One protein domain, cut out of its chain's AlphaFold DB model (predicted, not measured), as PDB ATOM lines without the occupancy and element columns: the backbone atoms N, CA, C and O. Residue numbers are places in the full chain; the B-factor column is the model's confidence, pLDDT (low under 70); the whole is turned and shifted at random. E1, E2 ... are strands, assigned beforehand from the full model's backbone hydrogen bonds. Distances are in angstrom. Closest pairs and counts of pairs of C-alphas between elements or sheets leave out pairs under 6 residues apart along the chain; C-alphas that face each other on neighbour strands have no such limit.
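What this domain is: This is residues 2 to 189 of the 943 residues of the protein "Pectin lyase fold/virulence factor" of Pseudocohnilembus persalinus (UniProt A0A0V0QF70). The chain is wound as a solenoid: stacked, flattened, roughly three-sided turns, with E1 at one end of the stack and E9 and E10 at the other. Strands E1 to E4 each fold back on themselves; further on, E5 and E7 make one side of a turn, and the bent E6 and E8 make the other two. The links after E4, E6 and E8 lie at one corner of the turns. The printed part has 188 residues, no named helix and ten strands in the order E1 to E10, the class is all strand, and neighbour strands are parallel. The whole is compact, with a radius of gyration of the C-alphas of 15.6 A and spans of 45 by 42 by 27 A.

Where its parts are: E1, residues 7 to 24, begins at C-alpha 7 at (35.703, 14.620, -5.447) and spans 11.1 A, bending by 172 degrees at residue 19. E2, residues 30 to 49, spans 12.5 A; E3, residues 52 to 74, 5.0 A; E4, residues 77 to 98, 9.2 A. These three bend by 173 degrees at residue 43, 172 at residue 61 and 172 at residue 80. E5, residues 105 to 110, spans 12.2 A, and E6, residues 113 to 123, 25.6 A, bending by 77 degrees at residue 119. E7, residues 136 to 141, spans 12.0 A, and E8, residues 144 to 154, 25.2 A, bending by 75 degrees at residue 150. E9, residues 166 to 177, spans 12.9 A and bends by 148 degrees at residue 171. E10, residues 180 to 182, spans 6.2 A and ends at C-alpha 182 at (24.751, 39.416, -27.578).

How they stand to each other: E1 and E2 are parallel, with N 8 and O 32 2.8 A apart. E3 lies on the other side of E2 from E1, with N 33 and O 54 at 2.8 A. E3 and E4 are parallel, with N 57 and O 79 at 2.8 A. From E4 a closed barrel runs through E5, E7, E9, E8, E6 and back to E4. Beside E4, E5 and E6 lie on one side, with N 80 and O 108, and N 88 and O 116, each at 2.8 A. N 109 and O 139 of E5 and E7, N 140 and O 167 of E7 and E9, and N 148 and O 175 of E8 and E9 are each 2.8 A apart. N 147 and O 115 join E8 to E6 within hydrogen-bond range at 2.8 A, as do N 153 and O 180 for E8 and E10. E1 and E10 are apart.

The domain as a whole: The C-alphas of Glu 15 and Lys 187, the two farthest apart, are 45.1 A apart. The printed part has no cut. The links E6 to E7 and E8 to E9 are long. Mean pLDDT of the printed part is 86.2; 27 residues are under 70, among them residues 98 to 104 and 128 to 134.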
ATOM      1  N   LEU A   2      44.149  15.200 -13.702       69.12
ATOM      2  CA  LEU A   2      43.318  14.436 -12.777       69.12
ATOM      3  C   LEU A   2      42.199  13.758 -13.586       69.12
ATOM      4  O   LEU A   2      41.080  14.256 -13.640       69.12
ATOM      5  N   GLU A   3      42.527  12.650 -14.258       65.56
ATOM      6  CA  GLU A   3      41.649  11.952 -15.228       65.56
ATOM      7  C   GLU A   3      40.482  11.166 -14.595       65.56
ATOM      8  O   GLU A   3      39.626  10.655 -15.303       65.56
ATOM      9  N   ASN A   4      40.440  11.035 -13.265       71.56
ATOM     10  CA  ASN A   4      39.404  10.273 -12.548       71.56
ATOM     11  C   ASN A   4      38.937  10.967 -11.255       71.56
ATOM     12  O   ASN A   4      38.509  10.314 -10.298       71.56
ATOM     13  N   LEU A   5      39.064  12.295 -11.173       72.25
ATOM     14  CA  LEU A   5      38.703  13.028  -9.961       72.25
ATOM     15  C   LEU A   5      37.183  13.126  -9.803       72.25
ATOM     16  O   LEU A   5      36.536  13.980 -10.403       72.25
ATOM     17  N   LYS A   6      36.630  12.280  -8.932       77.25
ATOM     18  CA  LYS A   6      35.224  12.364  -8.510       77.25
ATOM     19  C   LYS A   6      34.985  13.476  -7.491       77.25
ATOM     20  O   LYS A   6      34.000  14.196  -7.590       77.25
ATOM     21  N   TYR A   7      35.867  13.621  -6.502       84.69
ATOM     22  CA  TYR A   7      35.703  14.620  -5.447       84.69
ATOM     23  C   TYR A   7      37.054  15.097  -4.898       84.69
ATOM     24  O   TYR A   7      37.885  14.278  -4.507       84.69
ATOM     25  N   LEU A   8      37.265  16.413  -4.845       86.88
ATOM     26  CA  LEU A   8      38.368  17.079  -4.151       86.88
ATOM     27  C   LEU A   8      37.776  18.047  -3.132       86.88
ATOM     28  O   LEU A   8      36.997  18.915  -3.501       86.88
ATOM     29  N   SER A   9      38.161  17.939  -1.864       90.69
ATOM     30  CA  SER A   9      37.760  18.900  -0.835       90.69
ATOM     31  C   SER A   9      38.972  19.312  -0.021       90.69
ATOM     32  O   SER A   9      39.618  18.459   0.583       90.69
ATOM     33  N   ILE A  10      39.267  20.608   0.011       89.81
ATOM     34  CA  ILE A  10      40.344  21.193   0.813       89.81
ATOM     35  C   ILE A  10      39.723  22.207   1.764       89.81
ATOM     36  O   ILE A  10      38.980  23.093   1.337       89.81
ATOM     37  N   SER A  11      40.001  22.062   3.058       91.44
ATOM     38  CA  SER A  11      39.401  22.916   4.074       91.44
ATOM     39  C   SER A  11      40.324  23.267   5.236       91.44
ATOM     40  O   SER A  11      41.260  22.527   5.530       91.44
ATOM     41  N   ASN A  12      40.025  24.386   5.906       88.31
ATOM     42  CA  ASN A  12      40.717  24.881   7.107       88.31
ATOM     43  C   ASN A  12      42.232  25.084   6.905       88.31
ATOM     44  O   ASN A  12      43.044  24.660   7.728       88.31
ATOM     45  N   VAL A  13      42.610  25.726   5.798       86.31
ATOM     46  CA  VAL A  13      44.009  26.055   5.489       86.31
ATOM     47  C   VAL A  13      44.271  27.508   5.876       86.31
ATOM     48  O   VAL A  13      43.796  28.429   5.220       86.31
ATOM     49  N   ASN A  14      45.048  27.721   6.938       79.94
ATOM     50  CA  ASN A  14      45.338  29.068   7.451       79.94
ATOM     51  C   ASN A  14      46.319  29.873   6.571       79.94
ATOM     52  O   ASN A  14      46.450  31.078   6.758       79.94
ATOM     53  N   GLU A  15      47.007  29.222   5.629       83.56
ATOM     54  CA  GLU A  15      48.012  29.830   4.748       83.56
ATOM     55  C   GLU A  15      47.521  29.979   3.290       83.56
ATOM     56  O   GLU A  15      46.340  29.821   2.975       83.56
ATOM     57  N   ASN A  16      48.449  30.303   2.383       88.38
ATOM     58  CA  ASN A  16      48.204  30.424   0.949       88.38
ATOM     59  C   ASN A  16      48.085  29.039   0.296       88.38
ATOM     60  O   ASN A  16      49.011  28.233   0.371       88.38
ATOM     61  N   LEU A  17      47.004  28.796  -0.440       91.56
ATOM     62  CA  LEU A  17      46.857  27.645  -1.324       91.56
ATOM     63  C   LEU A  17      46.939  28.099  -2.781       91.56
ATOM     64  O   LEU A  17      46.139  28.919  -3.231       91.56
ATOM     65  N   LYS A  18      47.880  27.535  -3.541       92.12
ATOM     66  CA  LYS A  18      47.982  27.734  -4.989       92.12
ATOM     67  C   LYS A  18      47.661  26.437  -5.724       92.12
ATOM     68  O   LYS A  18      48.278  25.406  -5.471       92.12
ATOM     69  N   ILE A  19      46.738  26.520  -6.672       89.81
ATOM     70  CA  ILE A  19      46.357  25.456  -7.594       89.81
ATOM     71  C   ILE A  19      46.666  25.957  -8.993       89.81
ATOM     72  O   ILE A  19      46.034  26.891  -9.473       89.81
ATOM     73  N   SER A  20      47.661  25.357  -9.635       91.62
ATOM     74  CA  SER A  20      48.121  25.800 -10.949       91.62
ATOM     75  C   SER A  20      48.269  24.648 -11.927       91.62
ATOM     76  O   SER A  20      48.751  23.583 -11.539       91.62
ATOM     77  N   ASN A  21      47.941  24.894 -13.197       90.44
ATOM     78  CA  ASN A  21      48.116  23.953 -14.311       90.44
ATOM     79  C   ASN A  21      47.343  22.639 -14.107       90.44
ATOM     80  O   ASN A  21      47.863  21.537 -14.312       90.44
ATOM     81  N   VAL A  22      46.091  22.758 -13.666       87.31
ATOM     82  CA  VAL A  22      45.209  21.611 -13.442       87.31
ATOM     83  C   VAL A  22      44.342  21.397 -14.671       87.31
ATOM     84  O   VAL A  22      43.683  22.317 -15.137       87.31
ATOM     85  N   SER A  23      44.309  20.159 -15.161       84.94
ATOM     86  CA  SER A  23      43.339  19.710 -16.155       84.94
ATOM     87  C   SER A  23      42.561  18.528 -15.591       84.94
ATOM     88  O   SER A  23      43.172  17.554 -15.125       84.94
ATOM     89  N   VAL A  24      41.236  18.650 -15.595       81.06
ATOM     90  CA  VAL A  24      40.289  17.620 -15.157       81.06
ATOM     91  C   VAL A  24      39.558  17.082 -16.387       81.06
ATOM     92  O   VAL A  24      39.117  17.853 -17.239       81.06
ATOM     93  N   LYS A  25      39.450  15.755 -16.480       73.12
ATOM     94  CA  LYS A  25      38.618  15.020 -17.446       73.12
ATOM     95  C   LYS A  25      37.950  13.879 -16.686       73.12
ATOM     96  O   LYS A  25      38.640  13.201 -15.938       73.12
ATOM     97  N   TYR A  26      36.639  13.708 -16.814       68.81
ATOM     98  CA  TYR A  26      35.881  12.629 -16.176       68.81
ATOM     99  C   TYR A  26      34.593  12.386 -16.967       68.81
ATOM    100  O   TYR A  26      33.616  13.113 -16.828       68.81
ATOM    101  N   GLU A  27      34.612  11.372 -17.829       62.56
ATOM    102  CA  GLU A  27      33.554  11.155 -18.827       62.56
ATOM    103  C   GLU A  27      32.288  10.482 -18.255       62.56
ATOM    104  O   GLU A  27      31.245  10.515 -18.896       62.56
ATOM    105  N   ASN A  28      32.349   9.891 -17.050       63.91
ATOM    106  CA  ASN A  28      31.303   8.997 -16.524       63.91
ATOM    107  C   ASN A  28      30.749   9.419 -15.144       63.91
ATOM    108  O   ASN A  28      30.689   8.611 -14.207       63.91
ATOM    109  N   GLY A  29      30.348  10.685 -14.990       69.25
ATOM    110  CA  GLY A  29      29.540  11.153 -13.853       69.25
ATOM    111  C   GLY A  29      29.893  12.550 -13.329       69.25
ATOM    112  O   GLY A  29      30.599  13.317 -13.973       69.25
ATOM    113  N   GLN A  30      29.387  12.874 -12.137       76.38
ATOM    114  CA  GLN A  30      29.573  14.180 -11.499       76.38
ATOM    115  C   GLN A  30      30.919  14.287 -10.774       76.38
ATOM    116  O   GLN A  30      31.283  13.395 -10.002       76.38
ATOM    117  N   SER A  31      31.632  15.393 -11.000       82.62
ATOM    118  CA  SER A  31      32.886  15.724 -10.312       82.62
ATOM    119  C   SER A  31      32.679  16.934  -9.406       82.62
ATOM    120  O   SER A  31      32.112  17.933  -9.834       82.62
ATOM    121  N   GLY A  32      33.151  16.870  -8.161       86.56
ATOM    122  CA  GLY A  32      33.056  17.973  -7.200       86.56
ATOM    123  C   GLY A  32      34.420  18.487  -6.747       86.56
ATOM    124  O   GLY A  32      35.295  17.703  -6.391       86.56
ATOM    125  N   ILE A  33      34.595  19.803  -6.709       90.25
ATOM    126  CA  ILE A  33      35.735  20.481  -6.091       90.25
ATOM    127  C   ILE A  33      35.194  21.434  -5.025       90.25
ATOM    128  O   ILE A  33      34.334  22.258  -5.316       90.25
ATOM    129  N   ASN A  34      35.682  21.325  -3.792       92.50
ATOM    130  CA  ASN A  34      35.263  22.149  -2.665       92.50
ATOM    131  C   ASN A  34      36.473  22.789  -1.968       92.50
ATOM    132  O   ASN A  34      37.368  22.086  -1.501       92.50
ATOM    133  N   PHE A  35      36.479  24.112  -1.856       93.81
ATOM    134  CA  PHE A  35      37.448  24.894  -1.094       93.81
ATOM    135  C   PHE A  35      36.712  25.612   0.029       93.81
ATOM    136  O   PHE A  35      35.773  26.352  -0.242       93.81
ATOM    137  N   ASN A  36      37.112  25.400   1.282       93.56
ATOM    138  CA  ASN A  36      36.382  25.951   2.424       93.56
ATOM    139  C   ASN A  36      37.318  26.479   3.518       93.56
ATOM    140  O   ASN A  36      38.152  25.726   4.011       93.56
ATOM    141  N   LYS A  37      37.154  27.731   3.962       89.50
ATOM    142  CA  LYS A  37      37.974  28.348   5.024       89.50
ATOM    143  C   LYS A  37      39.470  28.273   4.705       89.50
ATOM    144  O   LYS A  37      40.231  27.575   5.377       89.50
ATOM    145  N   ILE A  38      39.871  28.954   3.636       88.75
ATOM    146  CA  ILE A  38      41.271  29.083   3.211       88.75
ATOM    147  C   ILE A  38      41.649  30.562   3.287       88.75
ATOM    148  O   ILE A  38      40.842  31.397   2.892       88.75
ATOM    149  N   GLY A  39      42.851  30.885   3.773       87.25
ATOM    150  CA  GLY A  39      43.343  32.267   3.820       87.25
ATOM    151  C   GLY A  39      43.353  32.913   2.431       87.25
ATOM    152  O   GLY A  39      42.448  33.671   2.082       87.25
ATOM    153  N   ASN A  40      44.344  32.553   1.610       93.31
ATOM    154  CA  ASN A  40      44.449  33.032   0.229       93.31
ATOM    155  C   ASN A  40      44.410  31.854  -0.745       93.31
ATOM    156  O   ASN A  40      45.245  30.955  -0.660       93.31
ATOM    157  N   LEU A  41      43.482  31.874  -1.698       95.62
ATOM    158  CA  LEU A  41      43.343  30.855  -2.733       95.62
ATOM    159  C   LEU A  41      43.715  31.437  -4.100       95.62
ATOM    160  O   LEU A  41      43.082  32.374  -4.587       95.62
ATOM    161  N   ARG A  42      44.731  30.855  -4.741       95.44
ATOM    162  CA  ARG A  42      45.108  31.140  -6.130       95.44
ATOM    163  C   ARG A  42      44.758  29.959  -7.024       95.44
ATOM    164  O   ARG A  42      45.241  28.857  -6.778       95.44
ATOM    165  N   ILE A  43      43.978  30.195  -8.072       94.38
ATOM    166  CA  ILE A  43      43.681  29.232  -9.136       94.38
ATOM    167  C   ILE A  43      44.245  29.797 -10.443       94.38
ATOM    168  O   ILE A  43      43.855  30.880 -10.869       94.38
ATOM    169  N   GLU A  44      45.180  29.086 -11.065       95.31
ATOM    170  CA  GLU A  44      45.864  29.524 -12.287       95.31
ATOM    171  C   GLU A  44      45.845  28.413 -13.345       95.31
ATOM    172  O   GLU A  44      46.196  27.269 -13.050       95.31
ATOM    173  N   ASN A  45      45.496  28.731 -14.593       93.50
ATOM    174  CA  ASN A  45      45.515  27.775 -15.713       93.50
ATOM    175  C   ASN A  45      44.735  26.484 -15.395       93.50
ATOM    176  O   ASN A  45      45.278  25.375 -15.450       93.50
ATOM    177  N   PHE A  46      43.472  26.637 -14.998       92.75
ATOM    178  CA  PHE A  46      42.584  25.513 -14.713       92.75
ATOM    179  C   PHE A  46      41.761  25.182 -15.957       92.75
ATOM    180  O   PHE A  46      41.124  26.067 -16.520       92.75
ATOM    181  N   GLN A  47      41.744  23.918 -16.372       91.25
ATOM    182  CA  GLN A  47      41.023  23.465 -17.559       91.25
ATOM    183  C   GLN A  47      40.118  22.268 -17.260       91.25
ATOM    184  O   GLN A  47      40.517  21.324 -16.577       91.25
ATOM    185  N   SER A  48      38.911  22.277 -17.820       87.44
ATOM    186  CA  SER A  48      37.975  21.151 -17.768       87.44
ATOM    187  C   SER A  48      37.197  21.029 -19.075       87.44
ATOM    188  O   SER A  48      36.790  22.040 -19.650       87.44
ATOM    189  N   GLN A  49      36.964  19.794 -19.522       85.56
ATOM    190  CA  GLN A  49      36.186  19.500 -20.725       85.56
ATOM    191  C   GLN A  49      35.378  18.201 -20.568       85.56
ATOM    192  O   GLN A  49      35.944  17.209 -20.105       85.56
ATOM    193  N   LYS A  50      34.108  18.194 -21.014       71.94
ATOM    194  CA  LYS A  50      33.180  17.037 -21.022       71.94
ATOM    195  C   LYS A  50      32.916  16.446 -19.629       71.94
ATOM    196  O   LYS A  50      33.093  15.248 -19.422       71.94
ATOM    197  N   ILE A  51      32.550  17.282 -18.656       73.38
ATOM    198  CA  ILE A  51      32.355  16.869 -17.251       73.38
ATOM    199  C   ILE A  51      31.183  17.616 -16.631       73.38
ATOM    200  O   ILE A  51      31.083  18.818 -16.828       73.38
ATOM    201  N   ASN A  52      30.413  16.953 -15.767       80.50
ATOM    202  CA  ASN A  52      29.420  17.570 -14.879       80.50
ATOM    203  C   ASN A  52      30.134  18.171 -13.642       80.50
ATOM    204  O   ASN A  52      30.063  17.623 -12.535       80.50
ATOM    205  N   LEU A  53      30.945  19.220 -13.838       85.88
ATOM    206  CA  LEU A  53      31.871  19.737 -12.817       85.88
ATOM    207  C   LEU A  53      31.183  20.750 -11.894       85.88
ATOM    208  O   LEU A  53      30.729  21.799 -12.350       85.88
ATOM    209  N   ILE A  54      31.193  20.474 -10.589       87.62
ATOM    210  CA  ILE A  54      30.761  21.385  -9.526       87.62
ATOM    211  C   ILE A  54      31.981  21.963  -8.815       87.62
ATOM    212  O   ILE A  54      32.799  21.209  -8.291       87.62
ATOM    213  N   ILE A  55      32.066  23.289  -8.714       90.38
ATOM    214  CA  ILE A  55      33.083  23.980  -7.913       90.38
ATOM    215  C   ILE A  55      32.387  24.779  -6.809       90.38
ATOM    216  O   ILE A  55      31.520  25.601  -7.085       90.38
ATOM    217  N   ARG A  56      32.773  24.559  -5.551       93.50
ATOM    218  CA  ARG A  56      32.321  25.332  -4.389       93.50
ATOM    219  C   ARG A  56      33.521  25.981  -3.720       93.50
ATOM    220  O   ARG A  56      34.499  25.303  -3.425       93.50
ATOM    221  N   ILE A  57      33.445  27.283  -3.496       95.38
ATOM    222  CA  ILE A  57      34.477  28.079  -2.841       95.38
ATOM    223  C   ILE A  57      33.806  28.871  -1.727       95.38
ATOM    224  O   ILE A  57      32.902  29.650  -2.007       95.38
ATOM    225  N   GLN A  58      34.203  28.652  -0.474       95.19
ATOM    226  CA  GLN A  58      33.522  29.210   0.695       95.19
ATOM    227  C   GLN A  58      34.502  29.775   1.726       95.19
ATOM    228  O   GLN A  58      35.480  29.120   2.090       95.19
ATOM    229  N   GLY A  59      34.211  30.973   2.240       91.31
ATOM    230  CA  GLY A  59      34.935  31.571   3.367       91.31
ATOM    231  C   GLY A  59      36.412  31.839   3.067       91.31
ATOM    232  O   GLY A  59      37.278  31.370   3.806       91.31
ATOM    233  N   ILE A  60      36.693  32.546   1.969       93.44
ATOM    234  CA  ILE A  60      38.057  32.872   1.517       93.44
ATOM    235  C   ILE A  60      38.339  34.357   1.747       93.44
ATOM    236  O   ILE A  60      37.497  35.202   1.449       93.44
ATOM    237  N   GLN A  61      39.531  34.708   2.234       90.50
ATOM    238  CA  GLN A  61      39.897  36.119   2.369       90.50
ATOM    239  C   GLN A  61      40.284  36.727   1.012       90.50
ATOM    240  O   GLN A  61      39.658  37.696   0.586       90.50
ATOM    241  N   GLU A  62      41.253  36.127   0.315       94.81
ATOM    242  CA  GLU A  62      41.692  36.541  -1.027       94.81
ATOM    243  C   GLU A  62      41.510  35.397  -2.029       94.81
ATOM    244  O   GLU A  62      42.158  34.354  -1.910       94.81
ATOM    245  N   LEU A  63      40.671  35.592  -3.046       96.75
ATOM    246  CA  LEU A  63      40.482  34.637  -4.137       96.75
ATOM    247  C   LEU A  63      40.978  35.239  -5.451       96.75
ATOM    248  O   LEU A  63      40.387  36.176  -5.975       96.75
ATOM    249  N   ASN A  64      42.045  34.665  -5.998       96.62
ATOM    250  CA  ASN A  64      42.609  35.052  -7.287       96.62
ATOM    251  C   ASN A  64      42.440  33.910  -8.291       96.62
ATOM    252  O   ASN A  64      43.059  32.857  -8.139       96.62
ATOM    253  N   ILE A  65      41.637  34.124  -9.327       96.06
ATOM    254  CA  ILE A  65      41.410  33.178 -10.417       96.06
ATOM    255  C   ILE A  65      41.961  33.790 -11.702       96.06
ATOM    256  O   ILE A  65      41.554  34.877 -12.103       96.06
ATOM    257  N   THR A  66      42.879  33.085 -12.356       96.38
ATOM    258  CA  THR A  66      43.442  33.494 -13.647       96.38
ATOM    259  C   THR A  66      43.409  32.332 -14.628       96.38
ATOM    260  O   THR A  66      43.839  31.224 -14.299       96.38
ATOM    261  N   ASN A  67      42.900  32.584 -15.834       95.38
ATOM    262  CA  ASN A  67      42.833  31.600 -16.915       95.38
ATOM    263  C   ASN A  67      42.135  30.294 -16.485       95.38
ATOM    264  O   ASN A  67      42.732  29.212 -16.458       95.38
ATOM    265  N   LEU A  68      40.868  30.414 -16.089       94.38
ATOM    266  CA  LEU A  68      39.996  29.276 -15.804       94.38
ATOM    267  C   LEU A  68      39.134  29.014 -17.036       94.38
ATOM    268  O   LEU A  68      38.365  29.880 -17.433       94.38
ATOM    269  N   ASN A  69      39.252  27.829 -17.629       93.31
ATOM    270  CA  ASN A  69      38.529  27.439 -18.833       93.31
ATOM    271  C   ASN A  69      37.746  26.142 -18.594       93.31
ATOM    272  O   ASN A  69      38.329  25.077 -18.382       93.31
ATOM    273  N   ILE A  70      36.421  26.231 -18.616       90.50
ATOM    274  CA  ILE A  70      35.527  25.084 -18.467       90.50
ATOM    275  C   ILE A  70      34.622  25.024 -19.692       90.50
ATOM    276  O   ILE A  70      33.932  25.988 -20.019       90.50
ATOM    277  N   SER A  71      34.622  23.871 -20.354       90.50
ATOM    278  CA  SER A  71      33.850  23.619 -21.570       90.50
ATOM    279  C   SER A  71      33.063  22.313 -21.483       90.50
ATOM    280  O   SER A  71      33.465  21.393 -20.766       90.50
ATOM    281  N   ASP A  72      31.960  22.225 -22.229       87.12
ATOM    282  CA  ASP A  72      31.142  21.013 -22.371       87.12
ATOM    283  C   ASP A  72      30.694  20.456 -21.002       87.12
ATOM    284  O   ASP A  72      30.962  19.299 -20.664       87.12
ATOM    285  N   ASN A  73      30.084  21.308 -20.171       82.25
ATOM    286  CA  ASN A  73      29.675  20.956 -18.810       82.25
ATOM    287  C   ASN A  73      28.164  20.717 -18.731       82.25
ATOM    288  O   ASN A  73      27.372  21.653 -18.831       82.25
ATOM    289  N   TYR A  74      27.762  19.463 -18.545       80.44
ATOM    290  CA  TYR A  74      26.362  19.054 -18.488       80.44
ATOM    291  C   TYR A  74      25.983  18.914 -16.995       80.44
ATOM    292  O   TYR A  74      26.486  18.048 -16.317       80.44
ATOM    293  N   GLU A  75      25.157  19.775 -16.405       77.31
ATOM    294  CA  GLU A  75      24.758  19.764 -14.974       77.31
ATOM    295  C   GLU A  75      25.808  20.179 -13.915       77.31
ATOM    296  O   GLU A  75      25.660  19.871 -12.727       77.31
ATOM    297  N   GLY A  76      26.866  20.895 -14.296       78.06
ATOM    298  CA  GLY A  76      27.794  21.528 -13.352       78.06
ATOM    299  C   GLY A  76      27.477  22.996 -13.050       78.06
ATOM    300  O   GLY A  76      26.773  23.666 -13.803       78.06
ATOM    301  N   TYR A  77      28.023  23.511 -11.945       85.44
ATOM    302  CA  TYR A  77      27.908  24.921 -11.550       85.44
ATOM    303  C   TYR A  77      29.087  25.363 -10.677       85.44
ATOM    304  O   TYR A  77      29.778  24.541 -10.065       85.44
ATOM    305  N   ILE A  78      29.300  26.672 -10.587       90.12
ATOM    306  CA  ILE A  78      30.338  27.281  -9.753       90.12
ATOM    307  C   ILE A  78      29.659  28.156  -8.700       90.12
ATOM    308  O   ILE A  78      28.882  29.040  -9.052       90.12
ATOM    309  N   ASN A  79      29.956  27.925  -7.421       93.06
ATOM    310  CA  ASN A  79      29.508  28.771  -6.316       93.06
ATOM    311  C   ASN A  79      30.691  29.354  -5.550       93.06
ATOM    312  O   ASN A  79      31.542  28.604  -5.071       93.06
ATOM    313  N   ILE A  80      30.701  30.671  -5.400       95.81
ATOM    314  CA  ILE A  80      31.666  31.434  -4.617       95.81
ATOM    315  C   ILE A  80      30.887  32.177  -3.530       95.81
ATOM    316  O   ILE A  80      30.080  33.044  -3.842       95.81
ATOM    317  N   ASP A  81      31.127  31.846  -2.265       96.56
ATOM    318  CA  ASP A  81      30.374  32.375  -1.122       96.56
ATOM    319  C   ASP A  81      31.310  32.882  -0.014       96.56
ATOM    320  O   ASP A  81      32.283  32.219   0.362       96.56
ATOM    321  N   GLY A  82      31.020  34.065   0.526       95.12
ATOM    322  CA  GLY A  82      31.737  34.611   1.678       95.12
ATOM    323  C   GLY A  82      33.193  34.964   1.368       95.12
ATOM    324  O   GLY A  82      34.090  34.593   2.129       95.12
ATOM    325  N   VAL A  83      33.435  35.638   0.237       95.81
ATOM    326  CA  VAL A  83      34.778  36.051  -0.207       95.81
ATOM    327  C   VAL A  83      35.005  37.544   0.013       95.81
ATOM    328  O   VAL A  83      34.222  38.367  -0.451       95.81
ATOM    329  N   ARG A  84      36.090  37.930   0.695       93.38
ATOM    330  CA  ARG A  84      36.349  39.356   0.981       93.38
ATOM    331  C   ARG A  84      36.917  40.132  -0.209       93.38
ATOM    332  O   ARG A  84      36.564  41.296  -0.352       93.38
ATOM    333  N   ASN A  85      37.805  39.525  -0.990       96.12
ATOM    334  CA  ASN A  85      38.389  40.106  -2.196       96.12
ATOM    335  C   ASN A  85      38.425  39.030  -3.288       96.12
ATOM    336  O   ASN A  85      39.068  37.989  -3.120       96.12
ATOM    337  N   LEU A  86      37.712  39.265  -4.391       97.44
ATOM    338  CA  LEU A  86      37.621  38.340  -5.519       97.44
ATOM    339  C   LEU A  86      38.199  38.998  -6.766       97.44
ATOM    340  O   LEU A  86      37.601  39.913  -7.316       97.44
ATOM    341  N   HIS A  87      39.314  38.473  -7.261       97.19
ATOM    342  CA  HIS A  87      39.893  38.857  -8.542       97.19
ATOM    343  C   HIS A  87      39.826  37.675  -9.507       97.19
ATOM    344  O   HIS A  87      40.531  36.682  -9.338       97.19
ATOM    345  N   ALA A  88      38.979  37.779 -10.525       95.75
ATOM    346  CA  ALA A  88      38.823  36.793 -11.581       95.75
ATOM    347  C   ALA A  88      39.135  37.431 -12.942       95.75
ATOM    348  O   ALA A  88      38.470  38.371 -13.375       95.75
ATOM    349  N   GLN A  89      40.153  36.911 -13.622       96.56
ATOM    350  CA  GLN A  89      40.558  37.353 -14.955       96.56
ATOM    351  C   GLN A  89      40.664  36.156 -15.901       96.56
ATOM    352  O   GLN A  89      41.134  35.090 -15.493       96.56
ATOM    353  N   GLN A  90      40.266  36.326 -17.167       95.25
ATOM    354  CA  GLN A  90      40.278  35.240 -18.162       95.25
ATOM    355  C   GLN A  90      39.459  34.031 -17.688       95.25
ATOM    356  O   GLN A  90      39.937  32.896 -17.641       95.25
ATOM    357  N   PHE A  91      38.225  34.302 -17.263       92.44
ATOM    358  CA  PHE A  91      37.275  33.295 -16.813       92.44
ATOM    359  C   PHE A  91      36.373  32.897 -17.989       92.44
ATOM    360  O   PHE A  91      35.555  33.690 -18.458       92.44
ATOM    361  N   PHE A  92      36.555  31.681 -18.497       93.81
ATOM    362  CA  PHE A  92      35.938  31.189 -19.725       93.81
ATOM    363  C   PHE A  92      35.027  29.997 -19.451       93.81
ATOM    364  O   PHE A  92      35.496  28.918 -19.085       93.81
ATOM    365  N   LEU A  93      33.725  30.193 -19.657       90.81
ATOM    366  CA  LEU A  93      32.709  29.148 -19.562       90.81
ATOM    367  C   LEU A  93      32.041  28.954 -20.926       90.81
ATOM    368  O   LEU A  93      31.518  29.907 -21.507       90.81
ATOM    369  N   LYS A  94      32.043  27.724 -21.445       90.94
ATOM    370  CA  LYS A  94      31.486  27.415 -22.767       90.94
ATOM    371  C   LYS A  94      30.618  26.154 -22.763       90.94
ATOM    372  O   LYS A  94      31.011  25.153 -22.174       90.94
ATOM    373  N   ASN A  95      29.495  26.182 -23.485       86.88
ATOM    374  CA  ASN A  95      28.626  25.023 -23.732       86.88
ATOM    375  C   ASN A  95      28.213  24.319 -22.431       86.88
ATOM    376  O   ASN A  95      28.518  23.148 -22.192       86.88
ATOM    377  N   PHE A  96      27.566  25.079 -21.552       82.81
ATOM    378  CA  PHE A  96      26.993  24.548 -20.322       82.81
ATOM    379  C   PHE A  96      25.549  24.145 -20.569       82.81
ATOM    380  O   PHE A  96      24.781  24.929 -21.124       82.81
ATOM    381  N   GLN A  97      25.164  22.951 -20.133       78.44
ATOM    382  CA  GLN A  97      23.803  22.453 -20.302       78.44
ATOM    383  C   GLN A  97      23.213  22.061 -18.954       78.44
ATOM    384  O   GLN A  97      23.842  21.302 -18.229       78.44
ATOM    385  N   SER A  98      22.023  22.543 -18.602       69.62
ATOM    386  CA  SER A  98      21.333  22.129 -17.371       69.62
ATOM    387  C   SER A  98      19.948  21.567 -17.689       69.62
ATOM    388  O   SER A  98      19.119  22.259 -18.280       69.62
ATOM    389  N   PHE A  99      19.712  20.313 -17.289       64.88
ATOM    390  CA  PHE A  99      18.426  19.610 -17.421       64.88
ATOM    391  C   PHE A  99      17.869  19.131 -16.068       64.88
ATOM    392  O   PHE A  99      16.813  18.502 -16.019       64.88
ATOM    393  N   SER A 100      18.568  19.411 -14.960       59.28
ATOM    394  CA  SER A 100      18.160  18.979 -13.621       59.28
ATOM    395  C   SER A 100      17.476  20.097 -12.838       59.28
ATOM    396  O   SER A 100      17.830  21.270 -12.930       59.28
ATOM    397  N   SER A 101      16.526  19.724 -11.976       56.22
ATOM    398  CA  SER A 101      15.810  20.633 -11.067       56.22
ATOM    399  C   SER A 101      16.655  21.155  -9.894       56.22
ATOM    400  O   SER A 101      16.105  21.731  -8.957       56.22
ATOM    401  N   PHE A 102      17.963  20.886  -9.867       52.75
ATOM    402  CA  PHE A 102      18.815  21.158  -8.705       52.75
ATOM    403  C   PHE A 102      19.712  22.387  -8.874       52.75
ATOM    404  O   PHE A 102      20.077  22.999  -7.868       52.75
ATOM    405  N   PHE A 103      20.063  22.766 -10.109       56.22
ATOM    406  CA  PHE A 103      21.046  23.819 -10.368       56.22
ATOM    407  C   PHE A 103      20.457  24.929 -11.241       56.22
ATOM    408  O   PHE A 103      20.298  24.792 -12.451       56.22
ATOM    409  N   TRP A 104      20.155  26.051 -10.585       66.38
ATOM    410  CA  TRP A 104      19.501  27.231 -11.158       66.38
ATOM    411  C   TRP A 104      20.483  28.262 -11.734       66.38
ATOM    412  O   TRP A 104      20.067  29.357 -12.102       66.38
ATOM    413  N   THR A 105      21.792  27.979 -11.766       73.56
ATOM    414  CA  THR A 105      22.781  28.963 -12.223       73.56
ATOM    415  C   THR A 105      24.108  28.360 -12.678       73.56
ATOM    416  O   THR A 105      24.504  27.308 -12.179       73.56
ATOM    417  N   GLY A 106      24.797  29.028 -13.612       79.81
ATOM    418  CA  GLY A 106      26.136  28.650 -14.075       79.81
ATOM    419  C   GLY A 106      27.248  29.111 -13.131       79.81
ATOM    420  O   GLY A 106      28.058  28.305 -12.670       79.81
ATOM    421  N   LEU A 107      27.260  30.410 -12.820       89.50
ATOM    422  CA  LEU A 107      28.193  31.043 -11.889       89.50
ATOM    423  C   LEU A 107      27.426  31.867 -10.856       89.50
ATOM    424  O   LEU A 107      26.785  32.858 -11.194       89.50
ATOM    425  N   LYS A 108      27.571  31.499  -9.585       92.19
ATOM    426  CA  LYS A 108      27.015  32.229  -8.449       92.19
ATOM    427  C   LYS A 108      28.126  32.812  -7.589       92.19
ATOM    428  O   LYS A 108      29.031  32.089  -7.175       92.19
ATOM    429  N   ILE A 109      28.032  34.105  -7.309       95.50
ATOM    430  CA  ILE A 109      28.861  34.820  -6.345       95.50
ATOM    431  C   ILE A 109      27.929  35.429  -5.298       95.50
ATOM    432  O   ILE A 109      27.020  36.190  -5.626       95.50
ATOM    433  N   GLU A 110      28.122  35.085  -4.034       95.81
ATOM    434  CA  GLU A 110      27.264  35.543  -2.949       95.81
ATOM    435  C   GLU A 110      28.057  35.976  -1.718       95.81
ATOM    436  O   GLU A 110      29.125  35.439  -1.424       95.81
ATOM    437  N   ASN A 111      27.531  36.971  -0.999       96.38
ATOM    438  CA  ASN A 111      28.132  37.488   0.233       96.38
ATOM    439  C   ASN A 111      29.610  37.886   0.051       96.38
ATOM    440  O   ASN A 111      30.448  37.615   0.918       96.38
ATOM    441  N   ALA A 112      29.943  38.482  -1.098       95.62
ATOM    442  CA  ALA A 112      31.305  38.836  -1.459       95.62
ATOM    443  C   ALA A 112      31.515  40.355  -1.523       95.62
ATOM    444  O   ALA A 112      30.609  41.128  -1.830       95.62
ATOM    445  N   ASN A 113      32.739  40.788  -1.233       94.38
ATOM    446  CA  ASN A 113      33.155  42.184  -1.334       94.38
ATOM    447  C   ASN A 113      34.274  42.322  -2.374       94.38
ATOM    448  O   ASN A 113      34.970  41.350  -2.666       94.38
ATOM    449  N   ASN A 114      34.451  43.535  -2.911       97.31
ATOM    450  CA  ASN A 114      35.563  43.899  -3.798       97.31
ATOM    451  C   ASN A 114      35.758  42.875  -4.930       97.31
ATOM    452  O   ASN A 114      36.758  42.157  -4.997       97.31
ATOM    453  N   ILE A 115      34.744  42.781  -5.787       98.19
ATOM    454  CA  ILE A 115      34.678  41.803  -6.871       98.19
ATOM    455  C   ILE A 115      35.222  42.448  -8.143       98.19
ATOM    456  O   ILE A 115      34.683  43.448  -8.605       98.19
ATOM    457  N   TYR A 116      36.254  41.858  -8.733       97.75
ATOM    458  CA  TYR A 116      36.821  42.249 -10.017       97.75
ATOM    459  C   TYR A 116      36.726  41.082 -11.001       97.75
ATOM    460  O   TYR A 116      37.454  40.099 -10.866       97.75
ATOM    461  N   LEU A 117      35.831  41.188 -11.984       96.75
ATOM    462  CA  LEU A 117      35.666  40.225 -13.073       96.75
ATOM    463  C   LEU A 117      36.110  40.880 -14.383       96.75
ATOM    464  O   LEU A 117      35.510  41.866 -14.812       96.75
ATOM    465  N   SER A 118      37.148  40.341 -15.021       97.19
ATOM    466  CA  SER A 118      37.749  40.957 -16.211       97.19
ATOM    467  C   SER A 118      38.104  39.974 -17.321       97.19
ATOM    468  O   SER A 118      38.381  38.802 -17.057       97.19
ATOM    469  N   ASP A 119      38.090  40.452 -18.570       97.38
ATOM    470  CA  ASP A 119      38.532  39.715 -19.767       97.38
ATOM    471  C   ASP A 119      37.934  38.301 -19.858       97.38
ATOM    472  O   ASP A 119      38.628  37.321 -20.129       97.38
ATOM    473  N   SER A 120      36.651  38.180 -19.531       95.88
ATOM    474  CA  SER A 120      35.976  36.903 -19.302       95.88
ATOM    475  C   SER A 120      34.892  36.675 -20.346       95.88
ATOM    476  O   SER A 120      34.305  37.628 -20.858       95.88
ATOM    477  N   LYS A 121      34.616  35.410 -20.673       94.81
ATOM    478  CA  LYS A 121      33.610  35.048 -21.676       94.81
ATOM    479  C   LYS A 121      32.759  33.881 -21.213       94.81
ATOM    480  O   LYS A 121      33.273  32.853 -20.776       94.81
ATOM    481  N   ILE A 122      31.456  34.045 -21.366       91.56
ATOM    482  CA  ILE A 122      30.453  33.030 -21.103       91.56
ATOM    483  C   ILE A 122      29.613  32.858 -22.360       91.56
ATOM    484  O   ILE A 122      29.055  33.828 -22.871       91.56
ATOM    485  N   SER A 123      29.564  31.635 -22.881       91.75
ATOM    486  CA  SER A 123      28.911  31.372 -24.164       91.75
ATOM    487  C   SER A 123      28.220  30.019 -24.242       91.75
ATOM    488  O   SER A 123      28.639  29.061 -23.585       91.75
ATOM    489  N   GLU A 124      27.200  29.941 -25.096       88.44
ATOM    490  CA  GLU A 124      26.496  28.704 -25.453       88.44
ATOM    491  C   GLU A 124      25.831  27.996 -24.249       88.44
ATOM    492  O   GLU A 124      25.746  26.767 -24.215       88.44
ATOM    493  N   PHE A 125      25.358  28.734 -23.233       85.94
ATOM    494  CA  PHE A 125      24.554  28.136 -22.160       85.94
ATOM    495  C   PHE A 125      23.193  27.688 -22.691       85.94
ATOM    496  O   PHE A 125      22.492  28.462 -23.339       85.94
ATOM    497  N   LYS A 126      22.794  26.456 -22.371       80.19
ATOM    498  CA  LYS A 126      21.495  25.877 -22.727       80.19
ATOM    499  C   LYS A 126      20.809  25.315 -21.487       80.19
ATOM    500  O   LYS A 126      21.380  24.491 -20.783       80.19
ATOM    501  N   ALA A 127      19.576  25.717 -21.215       74.56
ATOM    502  CA  ALA A 127      18.792  25.121 -20.131       74.56
ATOM    503  C   ALA A 127      17.371  24.790 -20.605       74.56
ATOM    504  O   ALA A 127      16.732  25.624 -21.250       74.56
ATOM    505  N   GLY A 128      16.894  23.576 -20.290       62.72
ATOM    506  CA  GLY A 128      15.596  23.038 -20.725       62.72
ATOM    507  C   GLY A 128      14.810  22.336 -19.605       62.72
ATOM    508  O   GLY A 128      15.401  21.811 -18.669       62.72
ATOM    509  N   PHE A 129      13.473  22.362 -19.721       56.25
ATOM    510  CA  PHE A 129      12.425  21.731 -18.888       56.25
ATOM    511  C   PHE A 129      12.744  21.431 -17.407       56.25
ATOM    512  O   PHE A 129      13.092  20.312 -17.038       56.25
ATOM    513  N   THR A 130      12.418  22.379 -16.524       51.69
ATOM    514  CA  THR A 130      12.222  22.131 -15.085       51.69
ATOM    515  C   THR A 130      10.921  22.792 -14.617       51.69
ATOM    516  O   THR A 130      10.627  23.925 -14.984       51.69
ATOM    517  N   GLN A 131      10.108  22.094 -13.813       51.47
ATOM    518  CA  GLN A 131       8.784  22.570 -13.354       51.47
ATOM    519  C   GLN A 131       8.830  23.651 -12.255       51.47
ATOM    520  O   GLN A 131       7.793  24.187 -11.874       51.47
ATOM    521  N   TYR A 132      10.013  23.975 -11.739       53.34
ATOM    522  CA  TYR A 132      10.228  24.905 -10.629       53.34
ATOM    523  C   TYR A 132      11.447  25.785 -10.974       53.34
ATOM    524  O   TYR A 132      12.184  25.388 -11.861       53.34
ATOM    525  N   GLY A 133      11.641  26.955 -10.351       54.50
ATOM    526  CA  GLY A 133      12.883  27.765 -10.383       54.50
ATOM    527  C   GLY A 133      13.170  28.674 -11.601       54.50
ATOM    528  O   GLY A 133      12.620  28.494 -12.684       54.50
ATOM    529  N   ILE A 134      14.026  29.690 -11.382       64.25
ATOM    530  CA  ILE A 134      14.474  30.683 -12.380       64.25
ATOM    531  C   ILE A 134      15.958  30.441 -12.698       64.25
ATOM    532  O   ILE A 134      16.783  30.561 -11.794       64.25
ATOM    533  N   PHE A 135      16.318  30.107 -13.941       71.75
ATOM    534  CA  PHE A 135      17.715  29.856 -14.324       71.75
ATOM    535  C   PHE A 135      18.474  31.133 -14.710       71.75
ATOM    536  O   PHE A 135      17.987  31.950 -15.491       71.75
ATOM    537  N   GLN A 136      19.690  31.303 -14.192       77.19
ATOM    538  CA  GLN A 136      20.490  32.522 -14.360       77.19
ATOM    539  C   GLN A 136      21.928  32.208 -14.748       77.19
ATOM    540  O   GLN A 136      22.566  31.356 -14.133       77.19
ATOM    541  N   ILE A 137      22.493  32.922 -15.718       84.69
ATOM    542  CA  ILE A 137      23.831  32.582 -16.221       84.69
ATOM    543  C   ILE A 137      24.908  32.969 -15.198       84.69
ATOM    544  O   ILE A 137      25.617  32.096 -14.690       84.69
ATOM    545  N   ILE A 138      24.975  34.258 -14.853       89.88
ATOM    546  CA  ILE A 138      25.810  34.796 -13.774       89.88
ATOM    547  C   ILE A 138      24.912  35.467 -12.741       89.88
ATOM    548  O   ILE A 138      24.089  36.312 -13.092       89.88
ATOM    549  N   VAL A 139      25.114  35.149 -11.465       92.00
ATOM    550  CA  VAL A 139      24.414  35.779 -10.343       92.00
ATOM    551  C   VAL A 139      25.421  36.334  -9.357       92.00
ATOM    552  O   VAL A 139      26.274  35.600  -8.865       92.00
ATOM    553  N   ILE A 140      25.284  37.617  -9.034       95.50
ATOM    554  CA  ILE A 140      25.987  38.277  -7.939       95.50
ATOM    555  C   ILE A 140      24.937  38.778  -6.949       95.50
ATOM    556  O   ILE A 140      24.047  39.539  -7.321       95.50
ATOM    557  N   GLN A 141      25.010  38.337  -5.694       95.50
ATOM    558  CA  GLN A 141      24.000  38.678  -4.690       95.50
ATOM    559  C   GLN A 141      24.590  39.051  -3.330       95.50
ATOM    560  O   GLN A 141      25.633  38.524  -2.934       95.50
ATOM    561  N   ASN A 142      23.910  39.945  -2.606       97.06
ATOM    562  CA  ASN A 142      24.305  40.420  -1.271       97.06
ATOM    563  C   ASN A 142      25.779  40.860  -1.226       97.06
ATOM    564  O   ASN A 142      26.540  40.451  -0.350       97.06
ATOM    565  N   SER A 143      26.206  41.606  -2.243       97.44
ATOM    566  CA  SER A 143      27.619  41.896  -2.511       97.44
ATOM    567  C   SER A 143      27.825  43.370  -2.856       97.44
ATOM    568  O   SER A 143      26.917  44.014  -3.379       97.44
ATOM    569  N   GLN A 144      29.018  43.906  -2.599       97.19
ATOM    570  CA  GLN A 144      29.335  45.328  -2.809       97.19
ATOM    571  C   GLN A 144      30.716  45.544  -3.438       97.19
ATOM    572  O   GLN A 144      31.601  44.692  -3.326       97.19
ATOM    573  N   ASN A 145      30.904  46.717  -4.053       98.00
ATOM    574  CA  ASN A 145      32.118  47.111  -4.780       98.00
ATOM    575  C   ASN A 145      32.431  46.125  -5.912       98.00
ATOM    576  O   ASN A 145      33.413  45.382  -5.874       98.00
ATOM    577  N   ILE A 146      31.543  46.094  -6.901       98.56
ATOM    578  CA  ILE A 146      31.552  45.122  -7.989       98.56
ATOM    579  C   ILE A 146      32.019  45.814  -9.265       98.56
ATOM    580  O   ILE A 146      31.413  46.785  -9.705       98.56
ATOM    581  N   ASN A 147      33.080  45.307  -9.880       98.25
ATOM    582  CA  ASN A 147      33.630  45.812 -11.128       98.25
ATOM    583  C   ASN A 147      33.701  44.677 -12.153       98.25
ATOM    584  O   ASN A 147      34.463  43.723 -12.004       98.25
ATOM    585  N   VAL A 148      32.873  44.789 -13.186       98.25
ATOM    586  CA  VAL A 148      32.816  43.880 -14.327       98.25
ATOM    587  C   VAL A 148      33.322  44.635 -15.546       98.25
ATOM    588  O   VAL A 148      32.743  45.648 -15.941       98.25
ATOM    589  N   ARG A 149      34.399  44.152 -16.161       98.25
ATOM    590  CA  ARG A 149      35.022  44.815 -17.305       98.25
ATOM    591  C   ARG A 149      35.345  43.832 -18.418       98.25
ATOM    592  O   ARG A 149      35.920  42.786 -18.158       98.25
ATOM    593  N   GLN A 150      35.050  44.185 -19.670       97.81
ATOM    594  CA  GLN A 150      35.367  43.319 -20.819       97.81
ATOM    595  C   GLN A 150      34.783  41.903 -20.665       97.81
ATOM    596  O   GLN A 150      35.429  40.909 -20.994       97.81
ATOM    597  N   LEU A 151      33.560  41.818 -20.134       96.94
ATOM    598  CA  LEU A 151      32.800  40.578 -20.057       96.94
ATOM    599  C   LEU A 151      32.039  40.366 -21.370       96.94
ATOM    600  O   LEU A 151      31.352  41.271 -21.839       96.94
ATOM    601  N   GLN A 152      32.131  39.169 -21.940       96.06
ATOM    602  CA  GLN A 152      31.321  38.738 -23.079       96.06
ATOM    603  C   GLN A 152      30.317  37.681 -22.617       96.06
ATOM    604  O   GLN A 152      30.721  36.646 -22.089       96.06
ATOM    605  N   VAL A 153      29.023  37.930 -22.807       93.38
ATOM    606  CA  VAL A 153      27.943  36.970 -22.537       93.38
ATOM    607  C   VAL A 153      27.146  36.778 -23.818       93.38
ATOM    608  O   VAL A 153      26.416  37.681 -24.236       93.38
ATOM    609  N   GLU A 154      27.316  35.625 -24.468       92.94
ATOM    610  CA  GLU A 154      26.796  35.431 -25.823       92.94
ATOM    611  C   GLU A 154      26.182  34.068 -26.129       92.94
ATOM    612  O   GLU A 154      26.566  33.056 -25.551       92.94
ATOM    613  N   GLU A 155      25.251  34.046 -27.084       90.88
ATOM    614  CA  GLU A 155      24.670  32.816 -27.652       90.88
ATOM    615  C   GLU A 155      24.024  31.900 -26.600       90.88
ATOM    616  O   GLU A 155      24.070  30.670 -26.691       90.88
ATOM    617  N   ASN A 156      23.438  32.494 -25.564       87.38
ATOM    618  CA  ASN A 156      22.820  31.739 -24.486       87.38
ATOM    619  C   ASN A 156      21.320  31.565 -24.738       87.38
ATOM    620  O   ASN A 156      20.633  32.507 -25.123       87.38
ATOM    621  N   TYR A 157      20.812  30.358 -24.497       85.12
ATOM    622  CA  TYR A 157      19.437  29.954 -24.770       85.12
ATOM    623  C   TYR A 157      18.819  29.263 -23.545       85.12
ATOM    624  O   TYR A 157      19.166  28.131 -23.205       85.12
ATOM    625  N   VAL A 158      17.885  29.930 -22.868       77.75
ATOM    626  CA  VAL A 158      17.188  29.379 -21.691       77.75
ATOM    627  C   VAL A 158      15.696  29.291 -21.993       77.75
ATOM    628  O   VAL A 158      15.024  30.315 -22.107       77.75
ATOM    629  N   GLU A 159      15.167  28.067 -22.105       70.88
ATOM    630  CA  GLU A 159      13.748  27.814 -22.421       70.88
ATOM    631  C   GLU A 159      12.802  27.905 -21.218       70.88
ATOM    632  O   GLU A 159      11.588  27.822 -21.387       70.88
ATOM    633  N   ILE A 160      13.323  28.025 -20.001       67.44
ATOM    634  CA  ILE A 160      12.535  28.078 -18.759       67.44
ATOM    635  C   ILE A 160      12.415  29.514 -18.234       67.44
ATOM    636  O   ILE A 160      12.986  30.442 -18.808       67.44
ATOM    637  N   PHE A 161      11.691  29.708 -17.122       65.56
ATOM    638  CA  PHE A 161      11.794  30.953 -16.362       65.56
ATOM    639  C   PHE A 161      13.282  31.195 -16.056       65.56
ATOM    640  O   PHE A 161      13.942  30.346 -15.475       65.56
ATOM    641  N   GLY A 162      13.843  32.305 -16.513       61.47
ATOM    642  CA  GLY A 162      15.247  32.665 -16.382       61.47
ATOM    643  C   GLY A 162      15.415  34.167 -16.176       61.47
ATOM    644  O   GLY A 162      14.532  34.958 -16.516       61.47
ATOM    645  N   SER A 163      16.529  34.579 -15.584       63.06
ATOM    646  CA  SER A 163      16.830  36.000 -15.383       63.06
ATOM    647  C   SER A 163      18.268  36.303 -15.763       63.06
ATOM    648  O   SER A 163      19.189  35.903 -15.057       63.06
ATOM    649  N   GLY A 164      18.403  37.039 -16.871       68.62
ATOM    650  CA  GLY A 164      19.590  37.766 -17.316       68.62
ATOM    651  C   GLY A 164      20.812  36.918 -17.682       68.62
ATOM    652  O   GLY A 164      21.082  35.862 -17.108       68.62
ATOM    653  N   GLY A 165      21.625  37.440 -18.598       82.38
ATOM    654  CA  GLY A 165      23.007  36.997 -18.766       82.38
ATOM    655  C   GLY A 165      23.879  37.343 -17.552       82.38
ATOM    656  O   GLY A 165      24.699  36.537 -17.118       82.38
ATOM    657  N   LEU A 166      23.652  38.507 -16.944       91.50
ATOM    658  CA  LEU A 166      24.279  38.923 -15.688       91.50
ATOM    659  C   LEU A 166      23.223  39.485 -14.737       91.50
ATOM    660  O   LEU A 166      22.505  40.413 -15.096       91.50
ATOM    661  N   SER A 167      23.132  38.928 -13.531       92.00
ATOM    662  CA  SER A 167      22.118  39.293 -12.542       92.00
ATOM    663  C   SER A 167      22.715  39.828 -11.248       92.00
ATOM    664  O   SER A 167      23.631  39.222 -10.693       92.00
ATOM    665  N   PHE A 168      22.134  40.914 -10.738       94.50
ATOM    666  CA  PHE A 168      22.469  41.529  -9.454       94.50
ATOM    667  C   PHE A 168      21.271  41.528  -8.498       94.50
ATOM    668  O   PHE A 168      20.185  41.967  -8.874       94.50
ATOM    669  N   TYR A 169      21.483  41.109  -7.248       94.31
ATOM    670  CA  TYR A 169      20.463  41.161  -6.193       94.31
ATOM    671  C   TYR A 169      21.015  41.748  -4.904       94.31
ATOM    672  O   TYR A 169      21.973  41.207  -4.352       94.31
ATOM    673  N   SER A 170      20.370  42.790  -4.373       96.94
ATOM    674  CA  SER A 170      20.781  43.398  -3.098       96.94
ATOM    675  C   SER A 170      22.264  43.793  -3.121       96.94
ATOM    676  O   SER A 170      23.045  43.394  -2.254       96.94
ATOM    677  N   CYS A 171      22.659  44.518  -4.171       97.44
ATOM    678  CA  CYS A 171      24.045  44.897  -4.446       97.44
ATOM    679  C   CYS A 171      24.245  46.420  -4.457       97.44
ATOM    680  O   CYS A 171      23.361  47.164  -4.880       97.44
ATOM    681  N   GLU A 172      25.431  46.881  -4.052       97.69
ATOM    682  CA  GLU A 172      25.801  48.308  -4.035       97.69
ATOM    683  C   GLU A 172      27.171  48.553  -4.694       97.69
ATOM    684  O   GLU A 172      28.069  47.709  -4.628       97.69
ATOM    685  N   ASN A 173      27.346  49.724  -5.317       98.12
ATOM    686  CA  ASN A 173      28.574  50.155  -6.002       98.12
ATOM    687  C   ASN A 173      28.973  49.196  -7.134       98.12
ATOM    688  O   ASN A 173      29.978  48.486  -7.049       98.12
ATOM    689  N   ILE A 174      28.166  49.169  -8.193       98.56
ATOM    690  CA  ILE A 174      28.317  48.258  -9.331       98.56
ATOM    691  C   ILE A 174      28.826  49.041 -10.537       98.56
ATOM    692  O   ILE A 174      28.253  50.057 -10.915       98.56
ATOM    693  N   THR A 175      29.884  48.563 -11.180       98.69
ATOM    694  CA  THR A 175      30.374  49.082 -12.458       98.69
ATOM    695  C   THR A 175      30.420  47.961 -13.485       98.69
ATOM    696  O   THR A 175      31.076  46.948 -13.256       98.69
ATOM    697  N   VAL A 176      29.756  48.158 -14.624       98.50
ATOM    698  CA  VAL A 176      29.855  47.306 -15.814       98.50
ATOM    699  C   VAL A 176      30.419  48.148 -16.953       98.50
ATOM    700  O   VAL A 176      29.807  49.128 -17.370       98.50
ATOM    701  N   GLU A 177      31.602  47.796 -17.450       98.44
ATOM    702  CA  GLU A 177      32.306  48.575 -18.469       98.44
ATOM    703  C   GLU A 177      32.795  47.709 -19.638       98.44
ATOM    704  O   GLU A 177      33.278  46.592 -19.440       98.44
ATOM    705  N   LYS A 178      32.746  48.243 -20.870       98.31
ATOM    706  CA  LYS A 178      33.385  47.633 -22.060       98.31
ATOM    707  C   LYS A 178      32.949  46.192 -22.313       98.31
ATOM    708  O   LYS A 178      33.743  45.382 -22.783       98.31
ATOM    709  N   SER A 179      31.721  45.862 -21.936       98.12
ATOM    710  CA  SER A 179      31.199  44.497 -21.977       98.12
ATOM    711  C   SER A 179      30.247  44.316 -23.163       98.12
ATOM    712  O   SER A 179      29.790  45.292 -23.763       98.12
ATOM    713  N   VAL A 180      29.974  43.066 -23.528       97.19
ATOM    714  CA  VAL A 180      29.111  42.705 -24.657       97.19
ATOM    715  C   VAL A 180      28.126  41.632 -24.216       97.19
ATOM    716  O   VAL A 180      28.527  40.568 -23.749       97.19
ATOM    717  N   PHE A 181      26.840  41.911 -24.399       95.31
ATOM    718  CA  PHE A 181      25.738  40.973 -24.228       95.31
ATOM    719  C   PHE A 181      25.085  40.790 -25.593       95.31
ATOM    720  O   PHE A 181      24.470  41.732 -26.096       95.31
ATOM    721  N   GLN A 182      25.249  39.623 -26.218       94.06
ATOM    722  CA  GLN A 182      24.751  39.416 -27.578       94.06
ATOM    723  C   GLN A 182      24.076  38.069 -27.814       94.06
ATOM    724  O   GLN A 182      24.529  37.053 -27.301       94.06
ATOM    725  N   ASN A 183      23.028  38.035 -28.638       91.12
ATOM    726  CA  ASN A 183      22.340  36.792 -29.014       91.12
ATOM    727  C   ASN A 183      21.882  35.956 -27.806       91.12
ATOM    728  O   ASN A 183      21.937  34.726 -27.828       91.12
ATOM    729  N   ASN A 184      21.467  36.622 -26.726       88.75
ATOM    730  CA  ASN A 184      20.931  35.944 -25.554       88.75
ATOM    731  C   ASN A 184      19.414  35.838 -25.689       88.75
ATOM    732  O   ASN A 184      18.717  36.850 -25.715       88.75
ATOM    733  N   PHE A 185      18.908  34.613 -25.765       84.56
ATOM    734  CA  PHE A 185      17.486  34.308 -25.799       84.56
ATOM    735  C   PHE A 185      17.070  33.675 -24.474       84.56
ATOM    736  O   PHE A 185      17.461  32.554 -24.142       84.56
ATOM    737  N   LEU A 186      16.254  34.391 -23.710       76.00
ATOM    738  CA  LEU A 186      15.771  33.939 -22.413       76.00
ATOM    739  C   LEU A 186      14.238  33.989 -22.436       76.00
ATOM    740  O   LEU A 186      13.643  35.059 -22.579       76.00
ATOM    741  N   LYS A 187      13.577  32.834 -22.271       71.62
ATOM    742  CA  LYS A 187      12.109  32.652 -22.341       71.62
ATOM    743  C   LYS A 187      11.340  33.299 -21.169       71.62
ATOM    744  O   LYS A 187      10.220  32.930 -20.833       71.62
ATOM    745  N   ALA A 188      11.946  34.274 -20.511       67.06
ATOM    746  CA  ALA A 188      11.471  34.856 -19.274       67.06
ATOM    747  C   ALA A 188      11.747  36.356 -19.246       67.06
ATOM    748  O   ALA A 188      11.505  37.042 -20.237       67.06
ATOM    749  N   ASN A 189      12.192  36.893 -18.114       62.12
ATOM    750  CA  ASN A 189      12.028  38.313 -17.861       62.12
ATOM    751  C   ASN A 189      13.002  39.240 -18.594       62.12
ATOM    752  O   ASN A 189      12.731  40.426 -18.535       62.12
TER     753      ASN A 189